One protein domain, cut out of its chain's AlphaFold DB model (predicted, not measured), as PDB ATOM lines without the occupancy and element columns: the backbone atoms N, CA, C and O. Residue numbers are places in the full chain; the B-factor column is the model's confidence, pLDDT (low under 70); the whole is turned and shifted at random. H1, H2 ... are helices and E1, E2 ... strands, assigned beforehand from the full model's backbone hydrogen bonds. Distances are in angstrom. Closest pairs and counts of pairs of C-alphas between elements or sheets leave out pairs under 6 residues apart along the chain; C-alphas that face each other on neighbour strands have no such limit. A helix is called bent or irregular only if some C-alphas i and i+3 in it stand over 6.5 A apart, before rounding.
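AT A GLANCE: This is residues 379 to 427 and 444 to 579 of the 945 residues of the protein "ATP-dependent RNA helicase A" of Trichosporon asahii var. asahii (strain CBS 8904) (UniProt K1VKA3). A strongly twisted sheet of four strands has H4, H5 and H7 over one face, while H1, H2 and H3 cluster beside its edge strand E4. The small H8 packs on H5, and H6 lies out near the beginning of H7. The printed part has 185 residues with eight named helices and four named strands, in the order H1 H2 H3 H4 E1 E2 E3 E4 H5 H6 H7 H8; the sheet is antiparallel, ordered E1 E2 E3 E4, and the class is mixed. The whole is compact and rounded, with a radius of gyration of the C-alphas of 15.8 A and spans of 41 by 39 by 37 A.

IN THESE COORDINATES: H1, residues 379 to 393, spans 20.1 A from C-alpha 379 at (173.791, 144.894, 151.179). H2 is residues 397 to 406 and H3 410 to 422, 18.3 A. H4, residues 444 to 462, spans 24.0 A and is irregular: C-alphas 458 and 461 are 9.5 A apart. E1 is 463 to 467, E2 473 to 479, E3 486 to 492, 19.9 A, and E4 509 to 513. H5, residues 519 to 532, spans 20.4 A; H6 is 538 to 545. H7, residues 551 to 568, spans 26.5 A and is only just irregular, with C-alphas 561 and 564 6.8 A apart. H8, residues 573 to 577, ends at C-alpha 577 at (164.863, 132.864, 173.656).

HOW THE PARTS SIT: E1 to E4 form a meander, each strand the antiparallel neighbour of the one before; N 464 and O 476 are 2.9 A apart, N 475 and O 490 2.8 A, N 491 and O 509 2.8 A, within hydrogen-bond range. H5 and H7 on one face and H1 and H3 on the other make three layers, helices on both faces, though H3 is only just at the sheet's level, at 3.5 A. H7 is over E3 and H5 over E4; they touch at a steep tilt of 48 degrees, with the C-alphas of Met 521 and Val 566 closest, 7.0 A. H4 is on the same face, over E1. H3 touches H5 about perpendicular, at 88 degrees, the C-alphas of Cys 422 and Ala 527 closest, 5.7 A. Every O i to N i+4 pair is within range in H3, H5, H6 and H8; the counts are 10 of 11 in H1, 5 of 6 in H2, 13 of 15 in H4 and 12 of 14 in H7.

THE WHOLE: The C-alphas farthest apart, of Gln 379 and Ala 546, are 45.1 A apart. Residues 428 to 443 are not printed, and C-alphas 427 and 444 are 27.1 A apart. The link E3 to E4 is long. Confidence is low in 34 residues, among them 535 to 549.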
ATOM      1  N   GLN A 379     173.255 144.977 149.814       57.00
ATOM      2  CA  GLN A 379     173.791 144.894 151.179       57.00
ATOM      3  C   GLN A 379     173.230 146.001 152.091       57.00
ATOM      4  O   GLN A 379     173.050 145.777 153.286       57.00
ATOM      5  N   LEU A 380     172.873 147.162 151.525       57.19
ATOM      6  CA  LEU A 380     172.153 148.225 152.239       57.19
ATOM      7  C   LEU A 380     170.695 147.828 152.527       57.19
ATOM      8  O   LEU A 380     170.175 148.148 153.595       57.19
ATOM      9  N   VAL A 381     170.044 147.103 151.607       61.56
ATOM     10  CA  VAL A 381     168.678 146.583 151.805       61.56
ATOM     11  C   VAL A 381     168.657 145.521 152.909       61.56
ATOM     12  O   VAL A 381     167.885 145.668 153.857       61.56
ATOM     13  N   ARG A 382     169.558 144.527 152.850       71.19
ATOM     14  CA  ARG A 382     169.737 143.521 153.913       71.19
ATOM     15  C   ARG A 382     170.035 144.172 155.264       71.19
ATOM     16  O   ARG A 382     169.374 143.854 156.246       71.19
ATOM     17  N   GLY A 383     170.972 145.123 155.312       75.25
ATOM     18  CA  GLY A 383     171.329 145.835 156.545       75.25
ATOM     19  C   GLY A 383     170.148 146.573 157.185       75.25
ATOM     20  O   GLY A 383     169.990 146.534 158.401       75.25
ATOM     21  N   TRP A 384     169.274 147.183 156.378       78.69
ATOM     22  CA  TRP A 384     168.042 147.807 156.873       78.69
ATOM     23  C   TRP A 384     167.012 146.789 157.380       78.69
ATOM     24  O   TRP A 384     166.340 147.062 158.370       78.69
ATOM     25  N   LEU A 385     166.873 145.629 156.726       81.50
ATOM     26  CA  LEU A 385     165.934 144.589 157.167       81.50
ATOM     27  C   LEU A 385     166.379 143.983 158.504       81.50
ATOM     28  O   LEU A 385     165.564 143.850 159.416       81.50
ATOM     29  N   VAL A 386     167.682 143.720 158.654       82.00
ATOM     30  CA  VAL A 386     168.278 143.317 159.936       82.00
ATOM     31  C   VAL A 386     167.994 144.370 161.013       82.00
ATOM     32  O   VAL A 386     167.533 144.017 162.096       82.00
ATOM     33  N   ASP A 387     168.174 145.661 160.716       78.50
ATOM     34  CA  ASP A 387     167.898 146.737 161.677       78.50
ATOM     35  C   ASP A 387     166.405 146.840 162.051       78.50
ATOM     36  O   ASP A 387     166.084 146.992 163.230       78.50
ATOM     37  N   LYS A 388     165.474 146.678 161.091       83.38
ATOM     38  CA  LYS A 388     164.020 146.646 161.359       83.38
ATOM     39  C   LYS A 388     163.667 145.487 162.297       83.38
ATOM     40  O   LYS A 388     162.997 145.705 163.307       83.38
ATOM     41  N   LEU A 389     164.131 144.275 162.002       84.88
ATOM     42  CA  LEU A 389     163.771 143.072 162.760       84.88
ATOM     43  C   LEU A 389     164.440 143.009 164.145       84.88
ATOM     44  O   LEU A 389     163.810 142.567 165.108       84.88
ATOM     45  N   VAL A 390     165.665 143.523 164.289       81.50
ATOM     46  CA  VAL A 390     166.336 143.631 165.596       81.50
ATOM     47  C   VAL A 390     165.743 144.768 166.431       81.50
ATOM     48  O   VAL A 390     165.296 144.528 167.551       81.50
ATOM     49  N   ARG A 391     165.690 146.005 165.912       77.81
ATOM     50  CA  ARG A 391     165.290 147.179 166.710       77.81
ATOM     51  C   ARG A 391     163.781 147.302 166.909       77.81
ATOM     52  O   ARG A 391     163.353 147.571 168.028       77.81
ATOM     53  N   LYS A 392     162.964 147.111 165.862       82.25
ATOM     54  CA  LYS A 392     161.497 147.164 166.006       82.25
ATOM     55  C   LYS A 392     160.954 145.856 166.572       82.25
ATOM     56  O   LYS A 392     160.376 145.867 167.655       82.25
ATOM     57  N   ALA A 393     161.126 144.742 165.860       82.62
ATOM     58  CA  ALA A 393     160.484 143.476 166.229       82.62
ATOM     59  C   ALA A 393     161.127 142.790 167.453       82.62
ATOM     60  O   ALA A 393     160.444 142.052 168.156       82.62
ATOM     61  N   GLY A 394     162.389 143.099 167.777       82.81
ATOM     62  CA  GLY A 394     163.056 142.645 169.005       82.81
ATOM     63  C   GLY A 394     163.752 141.285 168.903       82.81
ATOM     64  O   GLY A 394     164.151 140.737 169.929       82.81
ATOM     65  N   PHE A 395     163.903 140.723 167.699       86.25
ATOM     66  CA  PHE A 395     164.555 139.424 167.512       86.25
ATOM     67  C   PHE A 395     166.085 139.504 167.723       86.25
ATOM     68  O   PHE A 395     166.708 140.498 167.338       86.25
ATOM     69  N   PRO A 396     166.737 138.455 168.271       83.19
ATOM     70  CA  PRO A 396     168.191 138.417 168.424       83.19
ATOM     71  C   PRO A 396     168.915 138.521 167.078       83.19
ATOM     72  O   PRO A 396     168.629 137.764 166.150       83.19
ATOM     73  N   ARG A 397     169.912 139.411 166.988       79.12
ATOM     74  CA  ARG A 397     170.615 139.732 165.733       79.12
ATOM     75  C   ARG A 397     171.162 138.510 164.986       79.12
ATOM     76  O   ARG A 397     170.988 138.441 163.779       79.12
ATOM     77  N   ALA A 398     171.726 137.526 165.689       74.56
ATOM     78  CA  ALA A 398     172.232 136.298 165.067       74.56
ATOM     79  C   ALA A 398     171.125 135.453 164.396       74.56
ATOM     80  O   ALA A 398     171.348 134.898 163.324       74.56
ATOM     81  N   ALA A 399     169.923 135.394 164.982       80.06
ATOM     82  CA  ALA A 399     168.776 134.714 164.373       80.06
ATOM     83  C   ALA A 399     168.287 135.466 163.126       80.06
ATOM     84  O   ALA A 399     167.999 134.853 162.102       80.06
ATOM     85  N   VAL A 400     168.235 136.800 163.205       83.81
ATOM     86  CA  VAL A 400     167.828 137.674 162.096       83.81
ATOM     87  C   VAL A 400     168.819 137.601 160.932       83.81
ATOM     88  O   VAL A 400     168.402 137.463 159.787       83.81
ATOM     89  N   GLU A 401     170.123 137.648 161.203       81.50
ATOM     90  CA  GLU A 401     171.163 137.542 160.172       81.50
ATOM     91  C   GLU A 401     171.189 136.142 159.531       81.50
ATOM     92  O   GLU A 401     171.405 136.047 158.325       81.50
ATOM     93  N   ALA A 402     170.870 135.075 160.278       79.25
ATOM     94  CA  ALA A 402     170.669 133.737 159.716       79.25
ATOM     95  C   ALA A 402     169.404 133.641 158.838       79.25
ATOM     96  O   ALA A 402     169.462 133.073 157.750       79.25
ATOM     97  N   ALA A 403     168.281 134.231 159.261       80.50
ATOM     98  CA  ALA A 403     167.040 134.266 158.481       80.50
ATOM     99  C   ALA A 403     167.217 135.026 157.151       80.50
ATOM    100  O   ALA A 403     166.933 134.497 156.077       80.50
ATOM    101  N   VAL A 404     167.773 136.241 157.221       82.19
ATOM    102  CA  VAL A 404     168.000 137.139 156.071       82.19
ATOM    103  C   VAL A 404     169.138 136.650 155.152       82.19
ATOM    104  O   VAL A 404     169.314 137.151 154.039       82.19
ATOM    105  N   ALA A 405     169.919 135.651 155.578       77.62
ATOM    106  CA  ALA A 405     170.867 134.953 154.711       77.62
ATOM    107  C   ALA A 405     170.198 133.906 153.798       77.62
ATOM    108  O   ALA A 405     170.751 133.615 152.738       77.62
ATOM    109  N   VAL A 406     169.036 133.365 154.193       71.88
ATOM    110  CA  VAL A 406     168.267 132.374 153.419       71.88
ATOM    111  C   VAL A 406     167.248 133.053 152.501       71.88
ATOM    112  O   VAL A 406     167.135 132.673 151.338       71.88
ATOM    113  N   GLU A 407     166.534 134.066 152.996       71.62
ATOM    114  CA  GLU A 407     165.451 134.744 152.273       71.62
ATOM    115  C   GLU A 407     165.511 136.265 152.502       71.62
ATOM    116  O   GLU A 407     165.654 136.731 153.631       71.62
ATOM    117  N   GLU A 408     165.431 137.058 151.427       74.19
ATOM    118  CA  GLU A 408     165.535 138.526 151.491       74.19
ATOM    119  C   GLU A 408     164.181 139.207 151.778       74.19
ATOM    120  O   GLU A 408     164.155 140.386 152.143       74.19
ATOM    121  N   ARG A 409     163.058 138.491 151.629       78.06
ATOM    122  CA  ARG A 409     161.700 139.011 151.860       78.06
ATOM    123  C   ARG A 409     161.332 139.084 153.337       78.06
ATOM    124  O   ARG A 409     161.460 138.115 154.083       78.06
ATOM    125  N   GLU A 410     160.771 140.224 153.739       85.00
ATOM    126  CA  GLU A 410     160.404 140.493 155.132       85.00
ATOM    127  C   GLU A 410     159.332 139.530 155.677       85.00
ATOM    128  O   GLU A 410     159.457 139.070 156.809       85.00
ATOM    129  N   SER A 411     158.317 139.187 154.878       82.75
ATOM    130  CA  SER A 411     157.227 138.282 155.277       82.75
ATOM    131  C   SER A 411     157.733 136.888 155.659       82.75
ATOM    132  O   SER A 411     157.488 136.410 156.765       82.75
ATOM    133  N   LEU A 412     158.499 136.263 154.766       80.50
ATOM    134  CA  LEU A 412     159.062 134.926 154.939       80.50
ATOM    135  C   LEU A 412     160.161 134.899 156.015       80.50
ATOM    136  O   LEU A 412     160.246 133.935 156.776       80.50
ATOM    137  N   ALA A 413     160.955 135.969 156.147       85.00
ATOM    138  CA  ALA A 413     161.914 136.110 157.244       85.00
ATOM    139  C   ALA A 413     161.214 136.195 158.616       85.00
ATOM    140  O   ALA A 413     161.658 135.549 159.567       85.00
ATOM    141  N   LEU A 414     160.098 136.930 158.724       87.88
ATOM    142  CA  LEU A 414     159.250 136.960 159.925       87.88
ATOM    143  C   LEU A 414     158.613 135.596 160.218       87.88
ATOM    144  O   LEU A 414     158.604 135.161 161.369       87.88
ATOM    145  N   GLU A 415     158.116 134.905 159.190       82.12
ATOM    146  CA  GLU A 415     157.519 133.571 159.307       82.12
ATOM    147  C   GLU A 415     158.544 132.545 159.833       82.12
ATOM    148  O   GLU A 415     158.263 131.806 160.779       82.12
ATOM    149  N   TYR A 416     159.765 132.551 159.289       82.69
ATOM    150  CA  TYR A 416     160.880 131.710 159.737       82.69
ATOM    151  C   TYR A 416     161.329 132.039 161.173       82.69
ATOM    152  O   TYR A 416     161.474 131.138 162.001       82.69
ATOM    153  N   LEU A 417     161.484 133.325 161.513       87.25
ATOM    154  CA  LEU A 417     161.834 133.757 162.873       87.25
ATOM    155  C   LEU A 417     160.756 133.382 163.903       87.25
ATOM    156  O   LEU A 417     161.093 132.972 165.014       87.25
ATOM    157  N   GLY A 418     159.474 133.463 163.530       86.75
ATOM    158  CA  GLY A 418     158.346 133.016 164.350       86.75
ATOM    159  C   GLY A 418     158.335 131.502 164.588       86.75
ATOM    160  O   GLY A 418     158.173 131.061 165.727       86.75
ATOM    161  N   ARG A 419     158.583 130.691 163.547       80.25
ATOM    162  CA  ARG A 419     158.732 129.227 163.689       80.25
ATOM    163  C   ARG A 419     159.868 128.860 164.640       80.25
ATOM    164  O   ARG A 419     159.657 128.055 165.551       80.25
ATOM    165  N   ARG A 420     161.026 129.514 164.491       84.75
ATOM    166  CA  ARG A 420     162.182 129.308 165.373       84.75
ATOM    167  C   ARG A 420     161.899 129.714 166.804       84.75
ATOM    168  O   ARG A 420     162.191 128.942 167.703       84.75
ATOM    169  N   LEU A 421     161.273 130.863 167.036       87.00
ATOM    170  CA  LEU A 421     160.831 131.305 168.362       87.00
ATOM    171  C   LEU A 421     159.921 130.270 169.058       87.00
ATOM    172  O   LEU A 421     160.053 130.036 170.261       87.00
ATOM    173  N   CYS A 422     159.048 129.599 168.305       84.38
ATOM    174  CA  CYS A 422     158.205 128.514 168.811       84.38
ATOM    175  C   CYS A 422     158.894 127.136 168.897       84.38
ATOM    176  O   CYS A 422     158.338 126.240 169.534       84.38
ATOM    177  N   GLY A 423     160.079 126.963 168.302       79.69
ATOM    178  CA  GLY A 423     160.828 125.702 168.283       79.69
ATOM    179  C   GLY A 423     160.308 124.659 167.286       79.69
ATOM    180  O   GLY A 423     160.455 123.467 167.538       79.69
ATOM    181  N   TRP A 424     159.667 125.075 166.187       79.38
ATOM    182  CA  TRP A 424     159.017 124.155 165.235       79.38
ATOM    183  C   TRP A 424     159.945 123.569 164.154       79.38
ATOM    184  O   TRP A 424     159.513 122.710 163.394       79.38
ATOM    185  N   ASP A 425     161.213 123.983 164.099       64.75
ATOM    186  CA  ASP A 425     162.217 123.473 163.150       64.75
ATOM    187  C   ASP A 425     162.550 121.975 163.353       64.75
ATOM    188  O   ASP A 425     163.004 121.317 162.422       64.75
ATOM    189  N   GLU A 426     162.322 121.420 164.552       52.06
ATOM    190  CA  GLU A 426     162.591 120.009 164.897       52.06
ATOM    191  C   GLU A 426     161.391 119.063 164.579       52.06
ATOM    192  O   GLU A 426     161.441 117.871 164.888       52.06
ATOM    193  N   ASP A 427     160.292 119.567 163.994       53.50
ATOM    194  CA  ASP A 427     158.977 118.898 163.959       53.50
ATOM    195  C   ASP A 427     158.606 118.297 162.582       53.50
ATOM    196  O   ASP A 427     158.280 119.007 161.630       53.50
ATOM    197  N   ARG A 444     142.559 134.690 147.876       79.50
ATOM    198  CA  ARG A 444     143.375 135.202 148.990       79.50
ATOM    199  C   ARG A 444     143.402 136.728 149.021       79.50
ATOM    200  O   ARG A 444     143.319 137.315 150.098       79.50
ATOM    201  N   ASP A 445     143.586 137.369 147.871       80.19
ATOM    202  CA  ASP A 445     143.735 138.822 147.819       80.19
ATOM    203  C   ASP A 445     142.379 139.546 147.949       80.19
ATOM    204  O   ASP A 445     142.338 140.597 148.584       80.19
ATOM    205  N   ILE A 446     141.262 138.927 147.531       81.69
ATOM    206  CA  ILE A 446     139.897 139.364 147.890       81.69
ATOM    207  C   ILE A 446     139.683 139.307 149.412       81.69
ATOM    208  O   ILE A 446     139.314 140.316 150.006       81.69
ATOM    209  N   LEU A 447     139.981 138.175 150.064       80.25
ATOM    210  CA  LEU A 447     139.813 138.021 151.520       80.25
ATOM    211  C   LEU A 447     140.646 139.034 152.328       80.25
ATOM    212  O   LEU A 447     140.243 139.452 153.413       80.25
ATOM    213  N   ARG A 448     141.800 139.459 151.802       86.06
ATOM    214  CA  ARG A 448     142.632 140.522 152.393       86.06
ATOM    215  C   ARG A 448     142.029 141.912 152.229       86.06
ATOM    216  O   ARG A 448     142.141 142.718 153.148       86.06
ATOM    217  N   ASP A 449     141.420 142.196 151.084       84.38
ATOM    218  CA  ASP A 449     140.744 143.471 150.828       84.38
ATOM    219  C   ASP A 449     139.469 143.597 151.681       84.38
ATOM    220  O   ASP A 449     139.194 144.664 152.231       84.38
ATOM    221  N   GLU A 450     138.744 142.490 151.878       84.50
ATOM    222  CA  GLU A 450     137.615 142.400 152.812       84.50
ATOM    223  C   GLU A 450     138.056 142.566 154.278       84.50
ATOM    224  O   GLU A 450     137.426 143.327 155.014       84.50
ATOM    225  N   GLU A 451     139.166 141.941 154.698       86.31
ATOM    226  CA  GLU A 451     139.744 142.136 156.039       86.31
ATOM    227  C   GLU A 451     140.135 143.605 156.275       86.31
ATOM    228  O   GLU A 451     139.793 144.173 157.309       86.31
ATOM    229  N   VAL A 452     140.813 144.250 155.317       87.62
ATOM    230  CA  VAL A 452     141.207 145.669 155.411       87.62
ATOM    231  C   VAL A 452     139.986 146.579 155.563       87.62
ATOM    232  O   VAL A 452     139.979 147.448 156.437       87.62
ATOM    233  N   LEU A 453     138.930 146.348 154.778       84.69
ATOM    234  CA  LEU A 453     137.683 147.113 154.858       84.69
ATOM    235  C   LEU A 453     136.969 146.897 156.206       84.69
ATOM    236  O   LEU A 453     136.469 147.853 156.803       84.69
ATOM    237  N   ALA A 454     136.963 145.666 156.726       84.62
ATOM    238  CA  ALA A 454     136.410 145.352 158.044       84.62
ATOM    239  C   ALA A 454     137.211 146.009 159.187       84.62
ATOM    240  O   ALA A 454     136.617 146.576 160.106       84.62
ATOM    241  N   LEU A 455     138.547 145.989 159.122       86.88
ATOM    242  CA  LEU A 455     139.423 146.636 160.104       86.88
ATOM    243  C   LEU A 455     139.257 148.163 160.096       86.88
ATOM    244  O   LEU A 455     139.148 148.757 161.168       86.88
ATOM    245  N   GLU A 456     139.178 148.802 158.923       85.81
ATOM    246  CA  GLU A 456     138.917 150.245 158.817       85.81
ATOM    247  C   GLU A 456     137.554 150.611 159.434       85.81
ATOM    248  O   GLU A 456     137.461 151.563 160.215       85.81
ATOM    249  N   ALA A 457     136.514 149.814 159.162       82.88
ATOM    250  CA  ALA A 457     135.164 150.038 159.678       82.88
ATOM    251  C   ALA A 457     135.019 149.804 161.197       82.88
ATOM    252  O   ALA A 457     134.230 150.499 161.841       82.88
ATOM    253  N   LEU A 458     135.744 148.836 161.771       84.06
ATOM    254  CA  LEU A 458     135.606 148.432 163.180       84.06
ATOM    255  C   LEU A 458     136.607 149.116 164.121       84.06
ATOM    256  O   LEU A 458     136.247 149.476 165.242       84.06
ATOM    257  N   LEU A 459     137.859 149.296 163.691       85.12
ATOM    258  CA  LEU A 459     138.939 149.830 164.531       85.12
ATOM    259  C   LEU A 459     139.167 151.338 164.335       85.12
ATOM    260  O   LEU A 459     139.724 151.989 165.226       85.12
ATOM    261  N   GLY A 460     138.738 151.909 163.203       85.25
ATOM    262  CA  GLY A 460     138.836 153.342 162.918       85.25
ATOM    263  C   GLY A 460     140.256 153.883 163.117       85.25
ATOM    264  O   GLY A 460     141.216 153.351 162.571       85.25
ATOM    265  N   GLU A 461     140.424 154.916 163.954       83.62
ATOM    266  CA  GLU A 461     141.732 155.560 164.194       83.62
ATOM    267  C   GLU A 461     142.827 154.639 164.780       83.62
ATOM    268  O   GLU A 461     144.009 155.018 164.758       83.62
ATOM    269  N   ARG A 462     142.459 153.452 165.300       86.00
ATOM    270  CA  ARG A 462     143.399 152.420 165.776       86.00
ATOM    271  C   ARG A 462     144.079 151.647 164.641       86.00
ATOM    272  O   ARG A 462     145.152 151.099 164.890       86.00
ATOM    273  N   PHE A 463     143.471 151.587 163.455       91.25
ATOM    274  CA  PHE A 463     143.977 150.898 162.264       91.25
ATOM    275  C   PHE A 463     144.555 151.901 161.259       91.25
ATOM    276  O   PHE A 463     144.018 152.996 161.081       91.25
ATOM    277  N   ARG A 464     145.658 151.537 160.593       90.31
ATOM    278  CA  ARG A 464     146.215 152.250 159.432       90.31
ATOM    279  C   ARG A 464     146.860 151.265 158.468       90.31
ATOM    280  O   ARG A 464     147.550 150.351 158.903       90.31
ATOM    281  N   GLU A 465     146.722 151.519 157.175       88.88
ATOM    282  CA  GLU A 465     147.532 150.877 156.142       88.88
ATOM    283  C   GLU A 465     148.730 151.777 155.794       88.88
ATOM    284  O   GLU A 465     148.564 152.961 155.488       88.88
ATOM    285  N   GLU A 466     149.945 151.227 155.845       87.12
ATOM    286  CA  GLU A 466     151.168 151.866 155.352       87.12
ATOM    287  C   GLU A 466     151.719 151.101 154.133       87.12
ATOM    288  O   GLU A 466     151.649 149.874 154.044       87.12
ATOM    289  N   ALA A 467     152.274 151.835 153.163       77.56
ATOM    290  CA  ALA A 467     152.851 151.242 151.958       77.56
ATOM    291  C   ALA A 467     154.232 150.639 152.264       77.56
ATOM    292  O   ALA A 467     155.204 151.364 152.501       77.56
ATOM    293  N   GLY A 468     154.313 149.310 152.240       67.06
ATOM    294  CA  GLY A 468     155.540 148.551 152.446       67.06
ATOM    295  C   GLY A 468     156.482 148.579 151.238       67.06
ATOM    296  O   GLY A 468     156.233 149.198 150.199       67.06
ATOM    297  N   LYS A 469     157.614 147.880 151.366       65.62
ATOM    298  CA  LYS A 469     158.564 147.706 150.257       65.62
ATOM    299  C   LYS A 469     158.038 146.698 149.234       65.62
ATOM    300  O   LYS A 469     157.212 145.853 149.548       65.62
ATOM    301  N   GLU A 470     158.518 146.826 147.998       64.12
ATOM    302  CA  GLU A 470     158.211 145.929 146.864       64.12
ATOM    303  C   GLU A 470     156.712 145.748 146.534       64.12
ATOM    304  O   GLU A 470     156.344 144.844 145.791       64.12
ATOM    305  N   GLY A 471     155.848 146.649 147.021       66.50
ATOM    306  CA  GLY A 471     154.395 146.582 146.823       66.50
ATOM    307  C   GLY A 471     153.632 145.840 147.925       66.50
ATOM    308  O   GLY A 471     152.438 145.605 147.766       66.50
ATOM    309  N   ALA A 472     154.289 145.488 149.034       78.75
ATOM    310  CA  ALA A 472     153.620 144.979 150.227       78.75
ATOM    311  C   ALA A 472     152.720 146.043 150.886       78.75
ATOM    312  O   ALA A 472     153.011 147.241 150.828       78.75
ATOM    313  N   ARG A 473     151.673 145.597 151.584       87.00
ATOM    314  CA  ARG A 473     150.846 146.406 152.492       87.00
ATOM    315  C   ARG A 473     151.227 146.080 153.936       87.00
ATOM    316  O   ARG A 473     151.293 144.905 154.291       87.00
ATOM    317  N   GLU A 474     151.499 147.090 154.758       90.00
ATOM    318  CA  GLU A 474     151.834 146.935 156.180       90.00
ATOM    319  C   GLU A 474     150.671 147.493 157.020       90.00
ATOM    320  O   GLU A 474     150.454 148.702 157.082       90.00
ATOM    321  N   LEU A 475     149.873 146.601 157.613       92.44
ATOM    322  CA  LEU A 475     148.720 146.946 158.446       92.44
ATOM    323  C   LEU A 475     149.192 147.220 159.874       92.44
ATOM    324  O   LEU A 475     149.710 146.322 160.538       92.44
ATOM    325  N   VAL A 476     148.996 148.445 160.350       92.50
ATOM    326  CA  VAL A 476     149.458 148.931 161.654       92.50
ATOM    327  C   VAL A 476     148.256 149.110 162.579       92.50
ATOM    328  O   VAL A 476     147.414 149.981 162.350       92.50
ATOM    329  N   ILE A 477     148.174 148.296 163.634       93.50
ATOM    330  CA  ILE A 477     147.041 148.264 164.565       93.50
ATOM    331  C   ILE A 477     147.507 148.493 166.001       93.50
ATOM    332  O   ILE A 477     148.283 147.714 166.552       93.50
ATOM    333  N   SER A 478     146.981 149.539 166.637       90.12
ATOM    334  CA  SER A 478     147.144 149.765 168.078       90.12
ATOM    335  C   SER A 478     146.236 148.824 168.879       90.12
ATOM    336  O   SER A 478     145.037 148.754 168.597       90.12
ATOM    337  N   VAL A 479     146.786 148.122 169.872       86.44
ATOM    338  CA  VAL A 479     146.095 147.185 170.782       86.44
ATOM    339  C   VAL A 479     145.611 147.954 172.020       86.44
ATOM    340  O   VAL A 479     146.406 148.624 172.678       86.44
ATOM    341  N   ALA A 480     144.318 147.901 172.356       68.25
ATOM    342  CA  ALA A 480     143.739 148.777 173.378       68.25
ATOM    343  C   ALA A 480     143.767 148.165 174.791       68.25
ATOM    344  O   ALA A 480     142.735 147.780 175.334       68.25
ATOM    345  N   SER A 481     144.943 148.135 175.425       62.22
ATOM    346  CA  SER A 481     145.097 147.693 176.821       62.22
ATOM    347  C   SER A 481     146.090 148.575 177.588       62.22
ATOM    348  O   SER A 481     147.296 148.353 177.548       62.22
ATOM    349  N   ALA A 482     145.585 149.566 178.328       56.84
ATOM    350  CA  ALA A 482     146.405 150.406 179.208       56.84
ATOM    351  C   ALA A 482     146.941 149.603 180.420       56.84
ATOM    352  O   ALA A 482     146.200 148.776 180.956       56.84
ATOM    353  N   PRO A 483     148.174 149.858 180.910       62.72
ATOM    354  CA  PRO A 483     148.984 151.062 180.676       62.72
ATOM    355  C   PRO A 483     150.116 150.939 179.637       62.72
ATOM    356  O   PRO A 483     150.731 151.956 179.327       62.72
ATOM    357  N   ASP A 484     150.434 149.739 179.146       73.19
ATOM    358  CA  ASP A 484     151.587 149.479 178.267       73.19
ATOM    359  C   ASP A 484     151.211 149.634 176.766       73.19
ATOM    360  O   ASP A 484     150.116 149.250 176.357       73.19
ATOM    361  N   ASP A 485     152.091 150.194 175.920       83.44
ATOM    362  CA  ASP A 485     151.751 150.546 174.525       83.44
ATOM    363  C   ASP A 485     152.097 149.432 173.519       83.44
ATOM    364  O   ASP A 485     153.252 149.259 173.143       83.44
ATOM    365  N   LEU A 486     151.116 148.659 173.042       90.12
ATOM    366  CA  LEU A 486     151.360 147.569 172.087       90.12
ATOM    367  C   LEU A 486     150.768 147.861 170.699       90.12
ATOM    368  O   LEU A 486     149.583 148.153 170.561       90.12
ATOM    369  N   THR A 487     151.590 147.701 169.659       92.94
ATOM    370  CA  THR A 487     151.174 147.804 168.251       92.94
ATOM    371  C   THR A 487     151.505 146.515 167.504       92.94
ATOM    372  O   THR A 487     152.658 146.070 167.498       92.94
ATOM    373  N   LEU A 488     150.492 145.952 166.847       94.12
ATOM    374  CA  LEU A 488     150.585 144.841 165.906       94.12
ATOM    375  C   LEU A 488     150.849 145.382 164.495       94.12
ATOM    376  O   LEU A 488     150.170 146.302 164.047       94.12
ATOM    377  N   HIS A 489     151.821 144.794 163.796       93.25
ATOM    378  CA  HIS A 489     152.117 145.069 162.388       93.25
ATOM    379  C   HIS A 489     151.947 143.779 161.591       93.25
ATOM    380  O   HIS A 489     152.621 142.799 161.905       93.25
ATOM    381  N   VAL A 490     151.079 143.765 160.579       92.06
ATOM    382  CA  VAL A 490     150.843 142.604 159.695       92.06
ATOM    383  C   VAL A 490     151.270 142.956 158.270       92.06
ATOM    384  O   VAL A 490     150.907 144.011 157.762       92.06
ATOM    385  N   VAL A 491     152.047 142.090 157.622       89.50
ATOM    386  CA  VAL A 491     152.655 142.340 156.306       89.50
ATOM    387  C   VAL A 491     151.993 141.455 155.250       89.50
ATOM    388  O   VAL A 491     152.208 140.246 155.212       89.50
ATOM    389  N   PHE A 492     151.213 142.062 154.355       87.94
ATOM    390  CA  PHE A 492     150.642 141.400 153.182       87.94
ATOM    391  C   PHE A 492     151.475 141.726 151.937       87.94
ATOM    392  O   PHE A 492     151.324 142.790 151.337       87.94
ATOM    393  N   ASP A 493     152.322 140.792 151.513       83.12
ATOM    394  CA  ASP A 493     152.920 140.801 150.175       83.12
ATOM    395  C   ASP A 493     152.339 139.682 149.283       83.12
ATOM    396  O   ASP A 493     151.390 138.974 149.652       83.12
ATOM    397  N   SER A 494     152.886 139.543 148.075       74.44
ATOM    398  CA  SER A 494     152.439 138.565 147.078       74.44
ATOM    399  C   SER A 494     152.735 137.106 147.446       74.44
ATOM    400  O   SER A 494     152.087 136.215 146.893       74.44
ATOM    401  N   ALA A 495     153.662 136.849 148.375       70.38
ATOM    402  CA  ALA A 495     154.095 135.520 148.810       70.38
ATOM    403  C   ALA A 495     153.566 135.132 150.202       70.38
ATOM    404  O   ALA A 495     153.361 133.946 150.449       70.38
ATOM    405  N   SER A 496     153.303 136.108 151.080       75.94
ATOM    406  CA  SER A 496     152.719 135.878 152.405       75.94
ATOM    407  C   SER A 496     151.444 135.030 152.296       75.94
ATOM    408  O   SER A 496     150.633 135.254 151.383       75.94
ATOM    409  N   PRO A 497     151.198 134.117 153.247       74.31
ATOM    410  CA  PRO A 497     149.917 133.437 153.365       74.31
ATOM    411  C   PRO A 497     148.795 134.379 153.833       74.31
ATOM    412  O   PRO A 497     149.006 135.552 154.169       74.31
ATOM    413  N   TYR A 498     147.589 133.818 153.845       80.25
ATOM    414  CA  TYR A 498     146.443 134.224 154.652       80.25
ATOM    415  C   TYR A 498     145.663 132.938 155.001       80.25
ATOM    416  O   TYR A 498     145.633 132.046 154.144       80.25
ATOM    417  N   PRO A 499     145.074 132.780 156.202       77.88
ATOM    418  CA  PRO A 499     144.281 131.593 156.515       77.88
ATOM    419  C   PRO A 499     143.055 131.454 155.607       77.88
ATOM    420  O   PRO A 499     142.424 132.439 155.231       77.88
ATOM    421  N   SER A 500     142.691 130.215 155.296       72.31
ATOM    422  CA  SER A 500     141.441 129.864 154.608       72.31
ATOM    423  C   SER A 500     140.924 128.525 155.129       72.31
ATOM    424  O   SER A 500     141.662 127.809 155.807       72.31
ATOM    425  N   ALA A 501     139.695 128.134 154.784       66.44
ATOM    426  CA  ALA A 501     139.140 126.833 155.177       66.44
ATOM    427  C   ALA A 501     139.988 125.625 154.705       66.44
ATOM    428  O   ALA A 501     139.947 124.564 155.320       66.44
ATOM    429  N   GLN A 502     140.795 125.781 153.645       63.53
ATOM    430  CA  GLN A 502     141.732 124.747 153.178       63.53
ATOM    431  C   GLN A 502     143.067 124.752 153.945       63.53
ATOM    432  O   GLN A 502     143.724 123.717 154.047       63.53
ATOM    433  N   TYR A 503     143.480 125.907 154.483       68.44
ATOM    434  CA  TYR A 503     144.773 126.104 155.148       68.44
ATOM    435  C   TYR A 503     144.651 126.992 156.408       68.44
ATOM    436  O   TYR A 503     145.269 128.061 156.470       68.44
ATOM    437  N   PRO A 504     143.880 126.585 157.437       67.19
ATOM    438  CA  PRO A 504     143.590 127.436 158.598       67.19
ATOM    439  C   PRO A 504     144.822 127.711 159.477       67.19
ATOM    440  O   PRO A 504     144.881 128.716 160.180       67.19
ATOM    441  N   THR A 505     145.844 126.854 159.403       70.25
ATOM    442  CA  THR A 505     147.067 126.904 160.224       70.25
ATOM    443  C   THR A 505     148.177 127.809 159.662       70.25
ATOM    444  O   THR A 505     149.327 127.726 160.099       70.25
ATOM    445  N   ARG A 506     147.870 128.666 158.674       73.88
ATOM    446  CA  ARG A 506     148.826 129.571 158.006       73.88
ATOM    447  C   ARG A 506     148.614 131.045 158.413       73.88
ATOM    448  O   ARG A 506     148.009 131.788 157.636       73.88
ATOM    449  N   PRO A 507     149.088 131.494 159.593       79.00
ATOM    450  CA  PRO A 507     148.958 132.892 160.012       79.00
ATOM    451  C   PRO A 507     149.642 133.849 159.023       79.00
ATOM    452  O   PRO A 507     150.668 133.478 158.447       79.00
ATOM    453  N   PRO A 508     149.131 135.081 158.840       86.25
ATOM    454  CA  PRO A 508     149.823 136.095 158.050       86.25
ATOM    455  C   PRO A 508     151.142 136.504 158.728       86.25
ATOM    456  O   PRO A 508     151.271 136.407 159.949       86.25
ATOM    457  N   ALA A 509     152.121 136.994 157.964       88.44
ATOM    458  CA  ALA A 509     153.385 137.453 158.542       88.44
ATOM    459  C   ALA A 509     153.168 138.700 159.421       88.44
ATOM    460  O   ALA A 509     152.573 139.678 158.968       88.44
ATOM    461  N   PHE A 510     153.646 138.691 160.671       92.06
ATOM    462  CA  PHE A 510     153.420 139.792 161.615       92.06
ATOM    463  C   PHE A 510     154.575 140.005 162.605       92.06
ATOM    464  O   PHE A 510     155.379 139.102 162.847       92.06
ATOM    465  N   TYR A 511     154.631 141.190 163.220       93.38
ATOM    466  CA  TYR A 511     155.518 141.505 164.347       93.38
ATOM    467  C   TYR A 511     154.887 142.498 165.339       93.38
ATOM    468  O   TYR A 511     153.875 143.137 165.051       93.38
ATOM    469  N   LEU A 512     155.484 142.616 166.533       93.44
ATOM    470  CA  LEU A 512     154.980 143.442 167.638       93.44
ATOM    471  C   LEU A 512     155.984 144.531 168.038       93.44
ATOM    472  O   LEU A 512     157.158 144.238 168.286       93.44
ATOM    473  N   THR A 513     155.525 145.776 168.182       90.94
ATOM    474  CA  THR A 513     156.336 146.910 168.671       90.94
ATOM    475  C   THR A 513     155.714 147.572 169.890       90.94
ATOM    476  O   THR A 513     154.494 147.655 169.983       90.94
ATOM    477  N   SER A 514     156.558 148.104 170.770       86.81
ATOM    478  CA  SER A 514     156.180 148.886 171.949       86.81
ATOM    479  C   SER A 514     157.328 149.817 172.332       86.81
ATOM    480  O   SER A 514     158.482 149.520 172.007       86.81
ATOM    481  N   ASN A 515     157.021 150.910 173.029       78.44
ATOM    482  CA  ASN A 515     157.992 151.773 173.693       78.44
ATOM    483  C   ASN A 515     158.119 151.438 175.196       78.44
ATOM    484  O   ASN A 515     159.167 151.709 175.786       78.44
ATOM    485  N   THR A 516     157.099 150.829 175.820       77.88
ATOM    486  CA  THR A 516     157.098 150.453 177.248       77.88
ATOM    487  C   THR A 516     157.458 148.984 177.525       77.88
ATOM    488  O   THR A 516     158.061 148.698 178.564       77.88
ATOM    489  N   LEU A 517     157.145 148.058 176.608       82.00
ATOM    490  CA  LEU A 517     157.320 146.607 176.781       82.00
ATOM    491  C   LEU A 517     158.692 146.099 176.278       82.00
ATOM    492  O   LEU A 517     158.996 146.220 175.079       82.00
ATOM    493  N   PRO A 518     159.492 145.441 177.147       82.38
ATOM    494  CA  PRO A 518     160.727 144.752 176.775       82.38
ATOM    495  C   PRO A 518     160.578 143.779 175.599       82.38
ATOM    496  O   PRO A 518     159.525 143.174 175.381       82.38
ATOM    497  N   ALA A 519     161.669 143.585 174.851       84.12
ATOM    498  CA  ALA A 519     161.674 142.742 173.654       84.12
ATOM    499  C   ALA A 519     161.231 141.296 173.946       84.12
ATOM    500  O   ALA A 519     160.460 140.726 173.178       84.12
ATOM    501  N   TYR A 520     161.641 140.721 175.082       83.56
ATOM    502  CA  TYR A 520     161.287 139.342 175.429       83.56
ATOM    503  C   TYR A 520     159.786 139.154 175.721       83.56
ATOM    504  O   TYR A 520     159.235 138.120 175.354       83.56
ATOM    505  N   MET A 521     159.098 140.146 176.306       85.75
ATOM    506  CA  MET A 521     157.641 140.083 176.520       85.75
ATOM    507  C   MET A 521     156.895 140.129 175.181       85.75
ATOM    508  O   MET A 521     155.944 139.381 174.963       85.75
ATOM    509  N   ARG A 522     157.369 140.958 174.242       90.94
ATOM    510  CA  ARG A 522     156.827 141.018 172.877       90.94
ATOM    511  C   ARG A 522     157.070 139.724 172.104       90.94
ATOM    512  O   ARG A 522     156.158 139.251 171.437       90.94
ATOM    513  N   LEU A 523     158.245 139.108 172.242       90.75
ATOM    514  CA  LEU A 523     158.507 137.774 171.695       90.75
ATOM    515  C   LEU A 523     157.622 136.703 172.358       90.75
ATOM    516  O   LEU A 523     157.115 135.833 171.663       90.75
ATOM    517  N   ALA A 524     157.350 136.774 173.663       89.19
ATOM    518  CA  ALA A 524     156.433 135.837 174.314       89.19
ATOM    519  C   ALA A 524     154.999 135.930 173.760       89.19
ATOM    520  O   ALA A 524     154.409 134.899 173.441       89.19
ATOM    521  N   LEU A 525     154.474 137.149 173.571       91.12
ATOM    522  CA  LEU A 525     153.165 137.401 172.949       91.12
ATOM    523  C   LEU A 525     153.122 136.976 171.470       91.12
ATOM    524  O   LEU A 525     152.126 136.413 171.020       91.12
ATOM    525  N   HIS A 526     154.207 137.196 170.720       92.44
ATOM    526  CA  HIS A 526     154.358 136.734 169.332       92.44
ATOM    527  C   HIS A 526     154.303 135.202 169.248       92.44
ATOM    528  O   HIS A 526     153.525 134.642 168.475       92.44
ATOM    529  N   ALA A 527     155.055 134.526 170.120       89.75
ATOM    530  CA  ALA A 527     155.090 133.073 170.217       89.75
ATOM    531  C   ALA A 527     153.751 132.473 170.675       89.75
ATOM    532  O   ALA A 527     153.380 131.392 170.223       89.75
ATOM    533  N   ASP A 528     153.029 133.141 171.578       89.19
ATOM    534  CA  ASP A 528     151.717 132.675 172.024       89.19
ATOM    535  C   ASP A 528     150.660 132.789 170.927       89.19
ATOM    536  O   ASP A 528     150.003 131.802 170.599       89.19
ATOM    537  N   MET A 529     150.575 133.948 170.271       87.94
ATOM    538  CA  MET A 529     149.661 134.153 169.151       87.94
ATOM    539  C   MET A 529     149.900 133.135 168.027       87.94
ATOM    540  O   MET A 529     148.944 132.590 167.485       87.94
ATOM    541  N   LEU A 530     151.161 132.798 167.721       86.81
ATOM    542  CA  LEU A 530     151.485 131.735 166.763       86.81
ATOM    543  C   LEU A 530     150.924 130.366 167.188       86.81
ATOM    544  O   LEU A 530     150.422 129.629 166.339       86.81
ATOM    545  N   ARG A 531     150.944 130.019 168.483       85.12
ATOM    546  CA  ARG A 531     150.352 128.760 168.982       85.12
ATOM    547  C   ARG A 531     148.833 128.721 168.806       85.12
ATOM    548  O   ARG A 531     148.312 127.642 168.535       85.12
ATOM    549  N   GLN A 532     148.138 129.861 168.855       78.81
ATOM    550  CA  GLN A 532     146.688 129.927 168.600       78.81
ATOM    551  C   GLN A 532     146.298 129.495 167.173       78.81
ATOM    552  O   GLN A 532     145.165 129.074 166.960       78.81
ATOM    553  N   PHE A 533     147.225 129.539 166.205       76.94
ATOM    554  CA  PHE A 533     147.028 129.014 164.843       76.94
ATOM    555  C   PHE A 533     147.416 127.530 164.680       76.94
ATOM    556  O   PHE A 533     147.259 126.972 163.596       76.94
ATOM    557  N   ARG A 534     147.940 126.882 165.731       72.56
ATOM    558  CA  ARG A 534     148.295 125.448 165.749       72.56
ATOM    559  C   ARG A 534     147.477 124.612 166.746       72.56
ATOM    560  O   ARG A 534     147.561 123.390 166.684       72.56
ATOM    561  N   GLY A 535     146.747 125.239 167.670       63.38
ATOM    562  CA  GLY A 535     145.826 124.563 168.591       63.38
ATOM    563  C   GLY A 535     144.437 124.324 167.989       63.38
ATOM    564  O   GLY A 535     144.089 124.915 166.967       63.38
ATOM    565  N   ASP A 536     143.623 123.499 168.656       55.00
ATOM    566  CA  ASP A 536     142.248 123.151 168.247       55.00
ATOM    567  C   ASP A 536     141.240 124.306 168.474       55.00
ATOM    568  O   ASP A 536     140.262 124.189 169.217       55.00
ATOM    569  N   ARG A 537     141.471 125.451 167.820       62.75
ATOM    570  CA  ARG A 537     140.550 126.600 167.770       62.75
ATOM    571  C   ARG A 537     139.390 126.329 166.806       62.75
ATOM    572  O   ARG A 537     139.361 126.814 165.674       62.75
ATOM    573  N   HIS A 538     138.422 125.530 167.263       60.53
ATOM    574  CA  HIS A 538     137.168 125.251 166.543       60.53
ATOM    575  C   HIS A 538     136.377 126.521 166.173       60.53
ATOM    576  O   HIS A 538     135.638 126.526 165.195       60.53
ATOM    577  N   ASP A 539     136.547 127.595 166.941       64.19
ATOM    578  CA  ASP A 539     136.041 128.943 166.686       64.19
ATOM    579  C   ASP A 539     136.697 129.592 165.456       64.19
ATOM    580  O   ASP A 539     135.987 130.032 164.553       64.19
ATOM    581  N   LEU A 540     138.033 129.578 165.363       66.00
ATOM    582  CA  LEU A 540     138.754 130.112 164.199       66.00
ATOM    583  C   LEU A 540     138.452 129.298 162.932       66.00
ATOM    584  O   LEU A 540     138.219 129.871 161.870       66.00
ATOM    585  N   VAL A 541     138.413 127.965 163.047       64.38
ATOM    586  CA  VAL A 541     138.019 127.081 161.936       64.38
ATOM    587  C   VAL A 541     136.576 127.369 161.512       64.38
ATOM    588  O   VAL A 541     136.332 127.565 160.327       64.38
ATOM    589  N   GLY A 542     135.642 127.499 162.459       63.75
ATOM    590  CA  GLY A 542     134.241 127.817 162.173       63.75
ATOM    591  C   GLY A 542     134.031 129.183 161.508       63.75
ATOM    592  O   GLY A 542     133.179 129.299 160.631       63.75
ATOM    593  N   MET A 543     134.822 130.207 161.857       69.56
ATOM    594  CA  MET A 543     134.808 131.503 161.158       69.56
ATOM    595  C   MET A 543     135.266 131.370 159.699       69.56
ATOM    596  O   MET A 543     134.598 131.871 158.792       69.56
ATOM    597  N   LEU A 544     136.370 130.647 159.467       69.56
ATOM    598  CA  LEU A 544     136.928 130.418 158.130       69.56
ATOM    599  C   LEU A 544     136.015 129.536 157.258       69.56
ATOM    600  O   LEU A 544     135.862 129.811 156.071       69.56
ATOM    601  N   GLU A 545     135.367 128.518 157.831       64.81
ATOM    602  CA  GLU A 545     134.348 127.698 157.153       64.81
ATOM    603  C   GLU A 545     133.068 128.489 156.839       64.81
ATOM    604  O   GLU A 545     132.439 128.265 155.805       64.81
ATOM    605  N   ALA A 546     132.692 129.446 157.694       63.31
ATOM    606  CA  ALA A 546     131.556 130.342 157.474       63.31
ATOM    607  C   ALA A 546     131.844 131.484 156.476       63.31
ATOM    608  O   ALA A 546     130.987 132.349 156.292       63.31
ATOM    609  N   GLY A 547     133.038 131.530 155.867       58.66
ATOM    610  CA  GLY A 547     133.451 132.613 154.967       58.66
ATOM    611  C   GLY A 547     133.485 133.989 155.643       58.66
ATOM    612  O   GLY A 547     133.336 135.007 154.978       58.66
ATOM    613  N   SER A 548     133.616 134.025 156.971       57.69
ATOM    614  CA  SER A 548     133.615 135.257 157.756       57.69
ATOM    615  C   SER A 548     135.051 135.693 158.033       57.69
ATOM    616  O   SER A 548     135.771 135.031 158.781       57.69
ATOM    617  N   GLY A 549     135.455 136.818 157.436       62.91
ATOM    618  CA  GLY A 549     136.700 137.508 157.781       62.91
ATOM    619  C   GLY A 549     136.753 137.939 159.255       62.91
ATOM    620  O   GLY A 549     135.766 137.870 159.989       62.91
ATOM    621  N   GLY A 550     137.926 138.393 159.688       74.88
ATOM    622  CA  GLY A 550     138.243 138.765 161.066       74.88
ATOM    623  C   GLY A 550     139.462 138.041 161.645       74.88
ATOM    624  O   GLY A 550     139.569 137.929 162.866       74.88
ATOM    625  N   VAL A 551     140.382 137.523 160.820       82.88
ATOM    626  CA  VAL A 551     141.598 136.836 161.307       82.88
ATOM    627  C   VAL A 551     142.478 137.803 162.095       82.88
ATOM    628  O   VAL A 551     142.909 137.496 163.207       82.88
ATOM    629  N   VAL A 552     142.738 138.979 161.526       87.69
ATOM    630  CA  VAL A 552     143.578 140.010 162.139       87.69
ATOM    631  C   VAL A 552     142.828 140.666 163.296       87.69
ATOM    632  O   VAL A 552     143.440 140.982 164.314       87.69
ATOM    633  N   LEU A 553     141.499 140.786 163.207       85.69
ATOM    634  CA  LEU A 553     140.672 141.207 164.341       85.69
ATOM    635  C   LEU A 553     140.801 140.234 165.531       85.69
ATOM    636  O   LEU A 553     141.089 140.673 166.641       85.69
ATOM    637  N   SER A 554     140.714 138.917 165.301       85.62
ATOM    638  CA  SER A 554     140.895 137.905 166.355       85.62
ATOM    639  C   SER A 554     142.321 137.908 166.933       85.62
ATOM    640  O   SER A 554     142.503 137.700 168.133       85.62
ATOM    641  N   MET A 555     143.348 138.211 166.122       88.50
ATOM    642  CA  MET A 555     144.717 138.438 166.618       88.50
ATOM    643  C   MET A 555     144.792 139.642 167.575       88.50
ATOM    644  O   MET A 555     145.532 139.593 168.557       88.50
ATOM    645  N   VAL A 556     144.025 140.709 167.324       89.31
ATOM    646  CA  VAL A 556     143.954 141.895 168.198       89.31
ATOM    647  C   VAL A 556     143.216 141.579 169.499       89.31
ATOM    648  O   VAL A 556     143.745 141.877 170.567       89.31
ATOM    649  N   GLU A 557     142.054 140.925 169.437       87.75
ATOM    650  CA  GLU A 557     141.283 140.502 170.620       87.75
ATOM    651  C   GLU A 557     142.092 139.556 171.530       87.75
ATOM    652  O   GLU A 557     142.080 139.688 172.759       87.75
ATOM    653  N   HIS A 558     142.867 138.640 170.932       87.81
ATOM    654  CA  HIS A 558     143.773 137.756 171.670       87.81
ATOM    655  C   HIS A 558     144.893 138.528 172.379       87.81
ATOM    656  O   HIS A 558     145.219 138.223 173.527       87.81
ATOM    657  N   LEU A 559     145.465 139.556 171.739       90.12
ATOM    658  CA  LEU A 559     146.468 140.425 172.367       90.12
ATOM    659  C   LEU A 559     145.881 141.285 173.492       90.12
ATOM    660  O   LEU A 559     146.529 141.426 174.526       90.12
ATOM    661  N   GLU A 560     144.674 141.832 173.323       88.44
ATOM    662  CA  GLU A 560     143.981 142.593 174.377       88.44
ATOM    663  C   GLU A 560     143.676 141.722 175.601       88.44
ATOM    664  O   GLU A 560     143.796 142.185 176.733       88.44
ATOM    665  N   THR A 561     143.364 140.443 175.378       87.62
ATOM    666  CA  THR A 561     143.117 139.462 176.445       87.62
ATOM    667  C   THR A 561     144.413 138.994 177.123       87.62
ATOM    668  O   THR A 561     144.441 138.819 178.340       87.62
ATOM    669  N   SER A 562     145.494 138.802 176.358       87.06
ATOM    670  CA  SER A 562     146.733 138.165 176.844       87.06
ATOM    671  C   SER A 562     147.772 139.143 177.404       87.06
ATOM    672  O   SER A 562     148.561 138.770 178.272       87.06
ATOM    673  N   LEU A 563     147.796 140.399 176.936       88.25
ATOM    674  CA  LEU A 563     148.767 141.397 177.398       88.25
ATOM    675  C   LEU A 563     148.702 141.657 178.921       88.25
ATOM    676  O   LEU A 563     149.773 141.693 179.531       88.25
ATOM    677  N   PRO A 564     147.522 141.786 179.567       86.62
ATOM    678  CA  PRO A 564     147.446 142.007 181.012       86.62
ATOM    679  C   PRO A 564     148.098 140.899 181.850       86.62
ATOM    680  O   PRO A 564     148.739 141.205 182.856       86.62
ATOM    681  N   ASP A 565     147.982 139.632 181.434       85.44
ATOM    682  CA  ASP A 565     148.596 138.507 182.151       85.44
ATOM    683  C   ASP A 565     150.117 138.476 181.952       85.44
ATOM    684  O   ASP A 565     150.856 138.407 182.928       85.44
ATOM    685  N   VAL A 566     150.612 138.660 180.722       84.94
ATOM    686  CA  VAL A 566     152.064 138.739 180.446       84.94
ATOM    687  C   VAL A 566     152.727 139.930 181.158       84.94
ATOM    688  O   VAL A 566     153.887 139.844 181.555       84.94
ATOM    689  N   VAL A 567     151.998 141.033 181.365       82.06
ATOM    690  CA  VAL A 567     152.462 142.206 182.131       82.06
ATOM    691  C   VAL A 567     152.450 141.969 183.647       82.06
ATOM    692  O   VAL A 567     153.303 142.513 184.355       82.06
ATOM    693  N   ALA A 568     151.511 141.168 184.159       78.75
ATOM    694  CA  ALA A 568     151.445 140.793 185.573       78.75
ATOM    695  C   ALA A 568     152.451 139.684 185.940       78.75
ATOM    696  O   ALA A 568     153.070 139.738 187.004       78.75
ATOM    697  N   ASN A 569     152.622 138.711 185.043       79.62
ATOM    698  CA  ASN A 569     153.379 137.474 185.206       79.62
ATOM    699  C   ASN A 569     154.448 137.348 184.095       79.62
ATOM    700  O   ASN A 569     154.316 136.510 183.197       79.62
ATOM    701  N   PRO A 570     155.507 138.182 184.112       80.69
ATOM    702  CA  PRO A 570     156.479 138.235 183.026       80.69
ATOM    703  C   PRO A 570     157.244 136.905 182.862       80.69
ATOM    704  O   PRO A 570     157.778 136.371 183.840       80.69
ATOM    705  N   PRO A 571     157.327 136.350 181.637       78.12
ATOM    706  CA  PRO A 571     157.956 135.058 181.389       78.12
ATOM    707  C   PRO A 571     159.484 135.145 181.441       78.12
ATOM    708  O   PRO A 571     160.087 136.145 181.061       78.12
ATOM    709  N   ASN A 572     160.137 134.055 181.841       73.75
ATOM    710  CA  ASN A 572     161.595 133.980 181.889       73.75
ATOM    711  C   ASN A 572     162.221 134.177 180.492       73.75
ATOM    712  O   ASN A 572     161.970 133.403 179.568       73.75
ATOM    713  N   VAL A 573     163.102 135.176 180.365       72.62
ATOM    714  CA  VAL A 573     163.840 135.523 179.135       72.62
ATOM    715  C   VAL A 573     164.509 134.304 178.486       72.62
ATOM    716  O   VAL A 573     164.491 134.163 177.259       72.62
ATOM    717  N   ALA A 574     165.080 133.407 179.296       67.94
ATOM    718  CA  ALA A 574     165.740 132.198 178.807       67.94
ATOM    719  C   ALA A 574     164.752 131.230 178.130       67.94
ATOM    720  O   ALA A 574     165.056 130.693 177.068       67.94
ATOM    721  N   ASP A 575     163.553 131.058 178.690       73.25
ATOM    722  CA  ASP A 575     162.516 130.172 178.148       73.25
ATOM    723  C   ASP A 575     161.859 130.727 176.875       73.25
ATOM    724  O   ASP A 575     161.381 129.950 176.049       73.25
ATOM    725  N   VAL A 576     161.876 132.051 176.679       79.38
ATOM    726  CA  VAL A 576     161.434 132.699 175.430       79.38
ATOM    727  C   VAL A 576     162.500 132.579 174.334       79.38
ATOM    728  O   VAL A 576     162.181 132.287 173.186       79.38
ATOM    729  N   THR A 577     163.780 132.780 174.663       76.69
ATOM    730  CA  THR A 577     164.863 132.864 173.656       76.69
ATOM    731  C   THR A 577     165.556 131.534 173.331       76.69
ATOM    732  O   THR A 577     166.327 131.475 172.370       76.69
ATOM    733  N   LYS A 578     165.241 130.450 174.057       79.50
ATOM    734  CA  LYS A 578     165.846 129.097 173.983       79.50
ATOM    735  C   LYS A 578     166.010 128.447 172.596       79.50
ATOM    736  O   LYS A 578     166.800 127.514 172.475       79.50
ATOM    737  N   HIS A 579     165.256 128.884 171.586       78.94
ATOM    738  CA  HIS A 579     165.301 128.360 170.209       78.94
ATOM    739  C   HIS A 579     165.807 129.395 169.173       78.94
ATOM    740  O   HIS A 579     166.072 129.054 168.018       78.94
TER     741      HIS A 579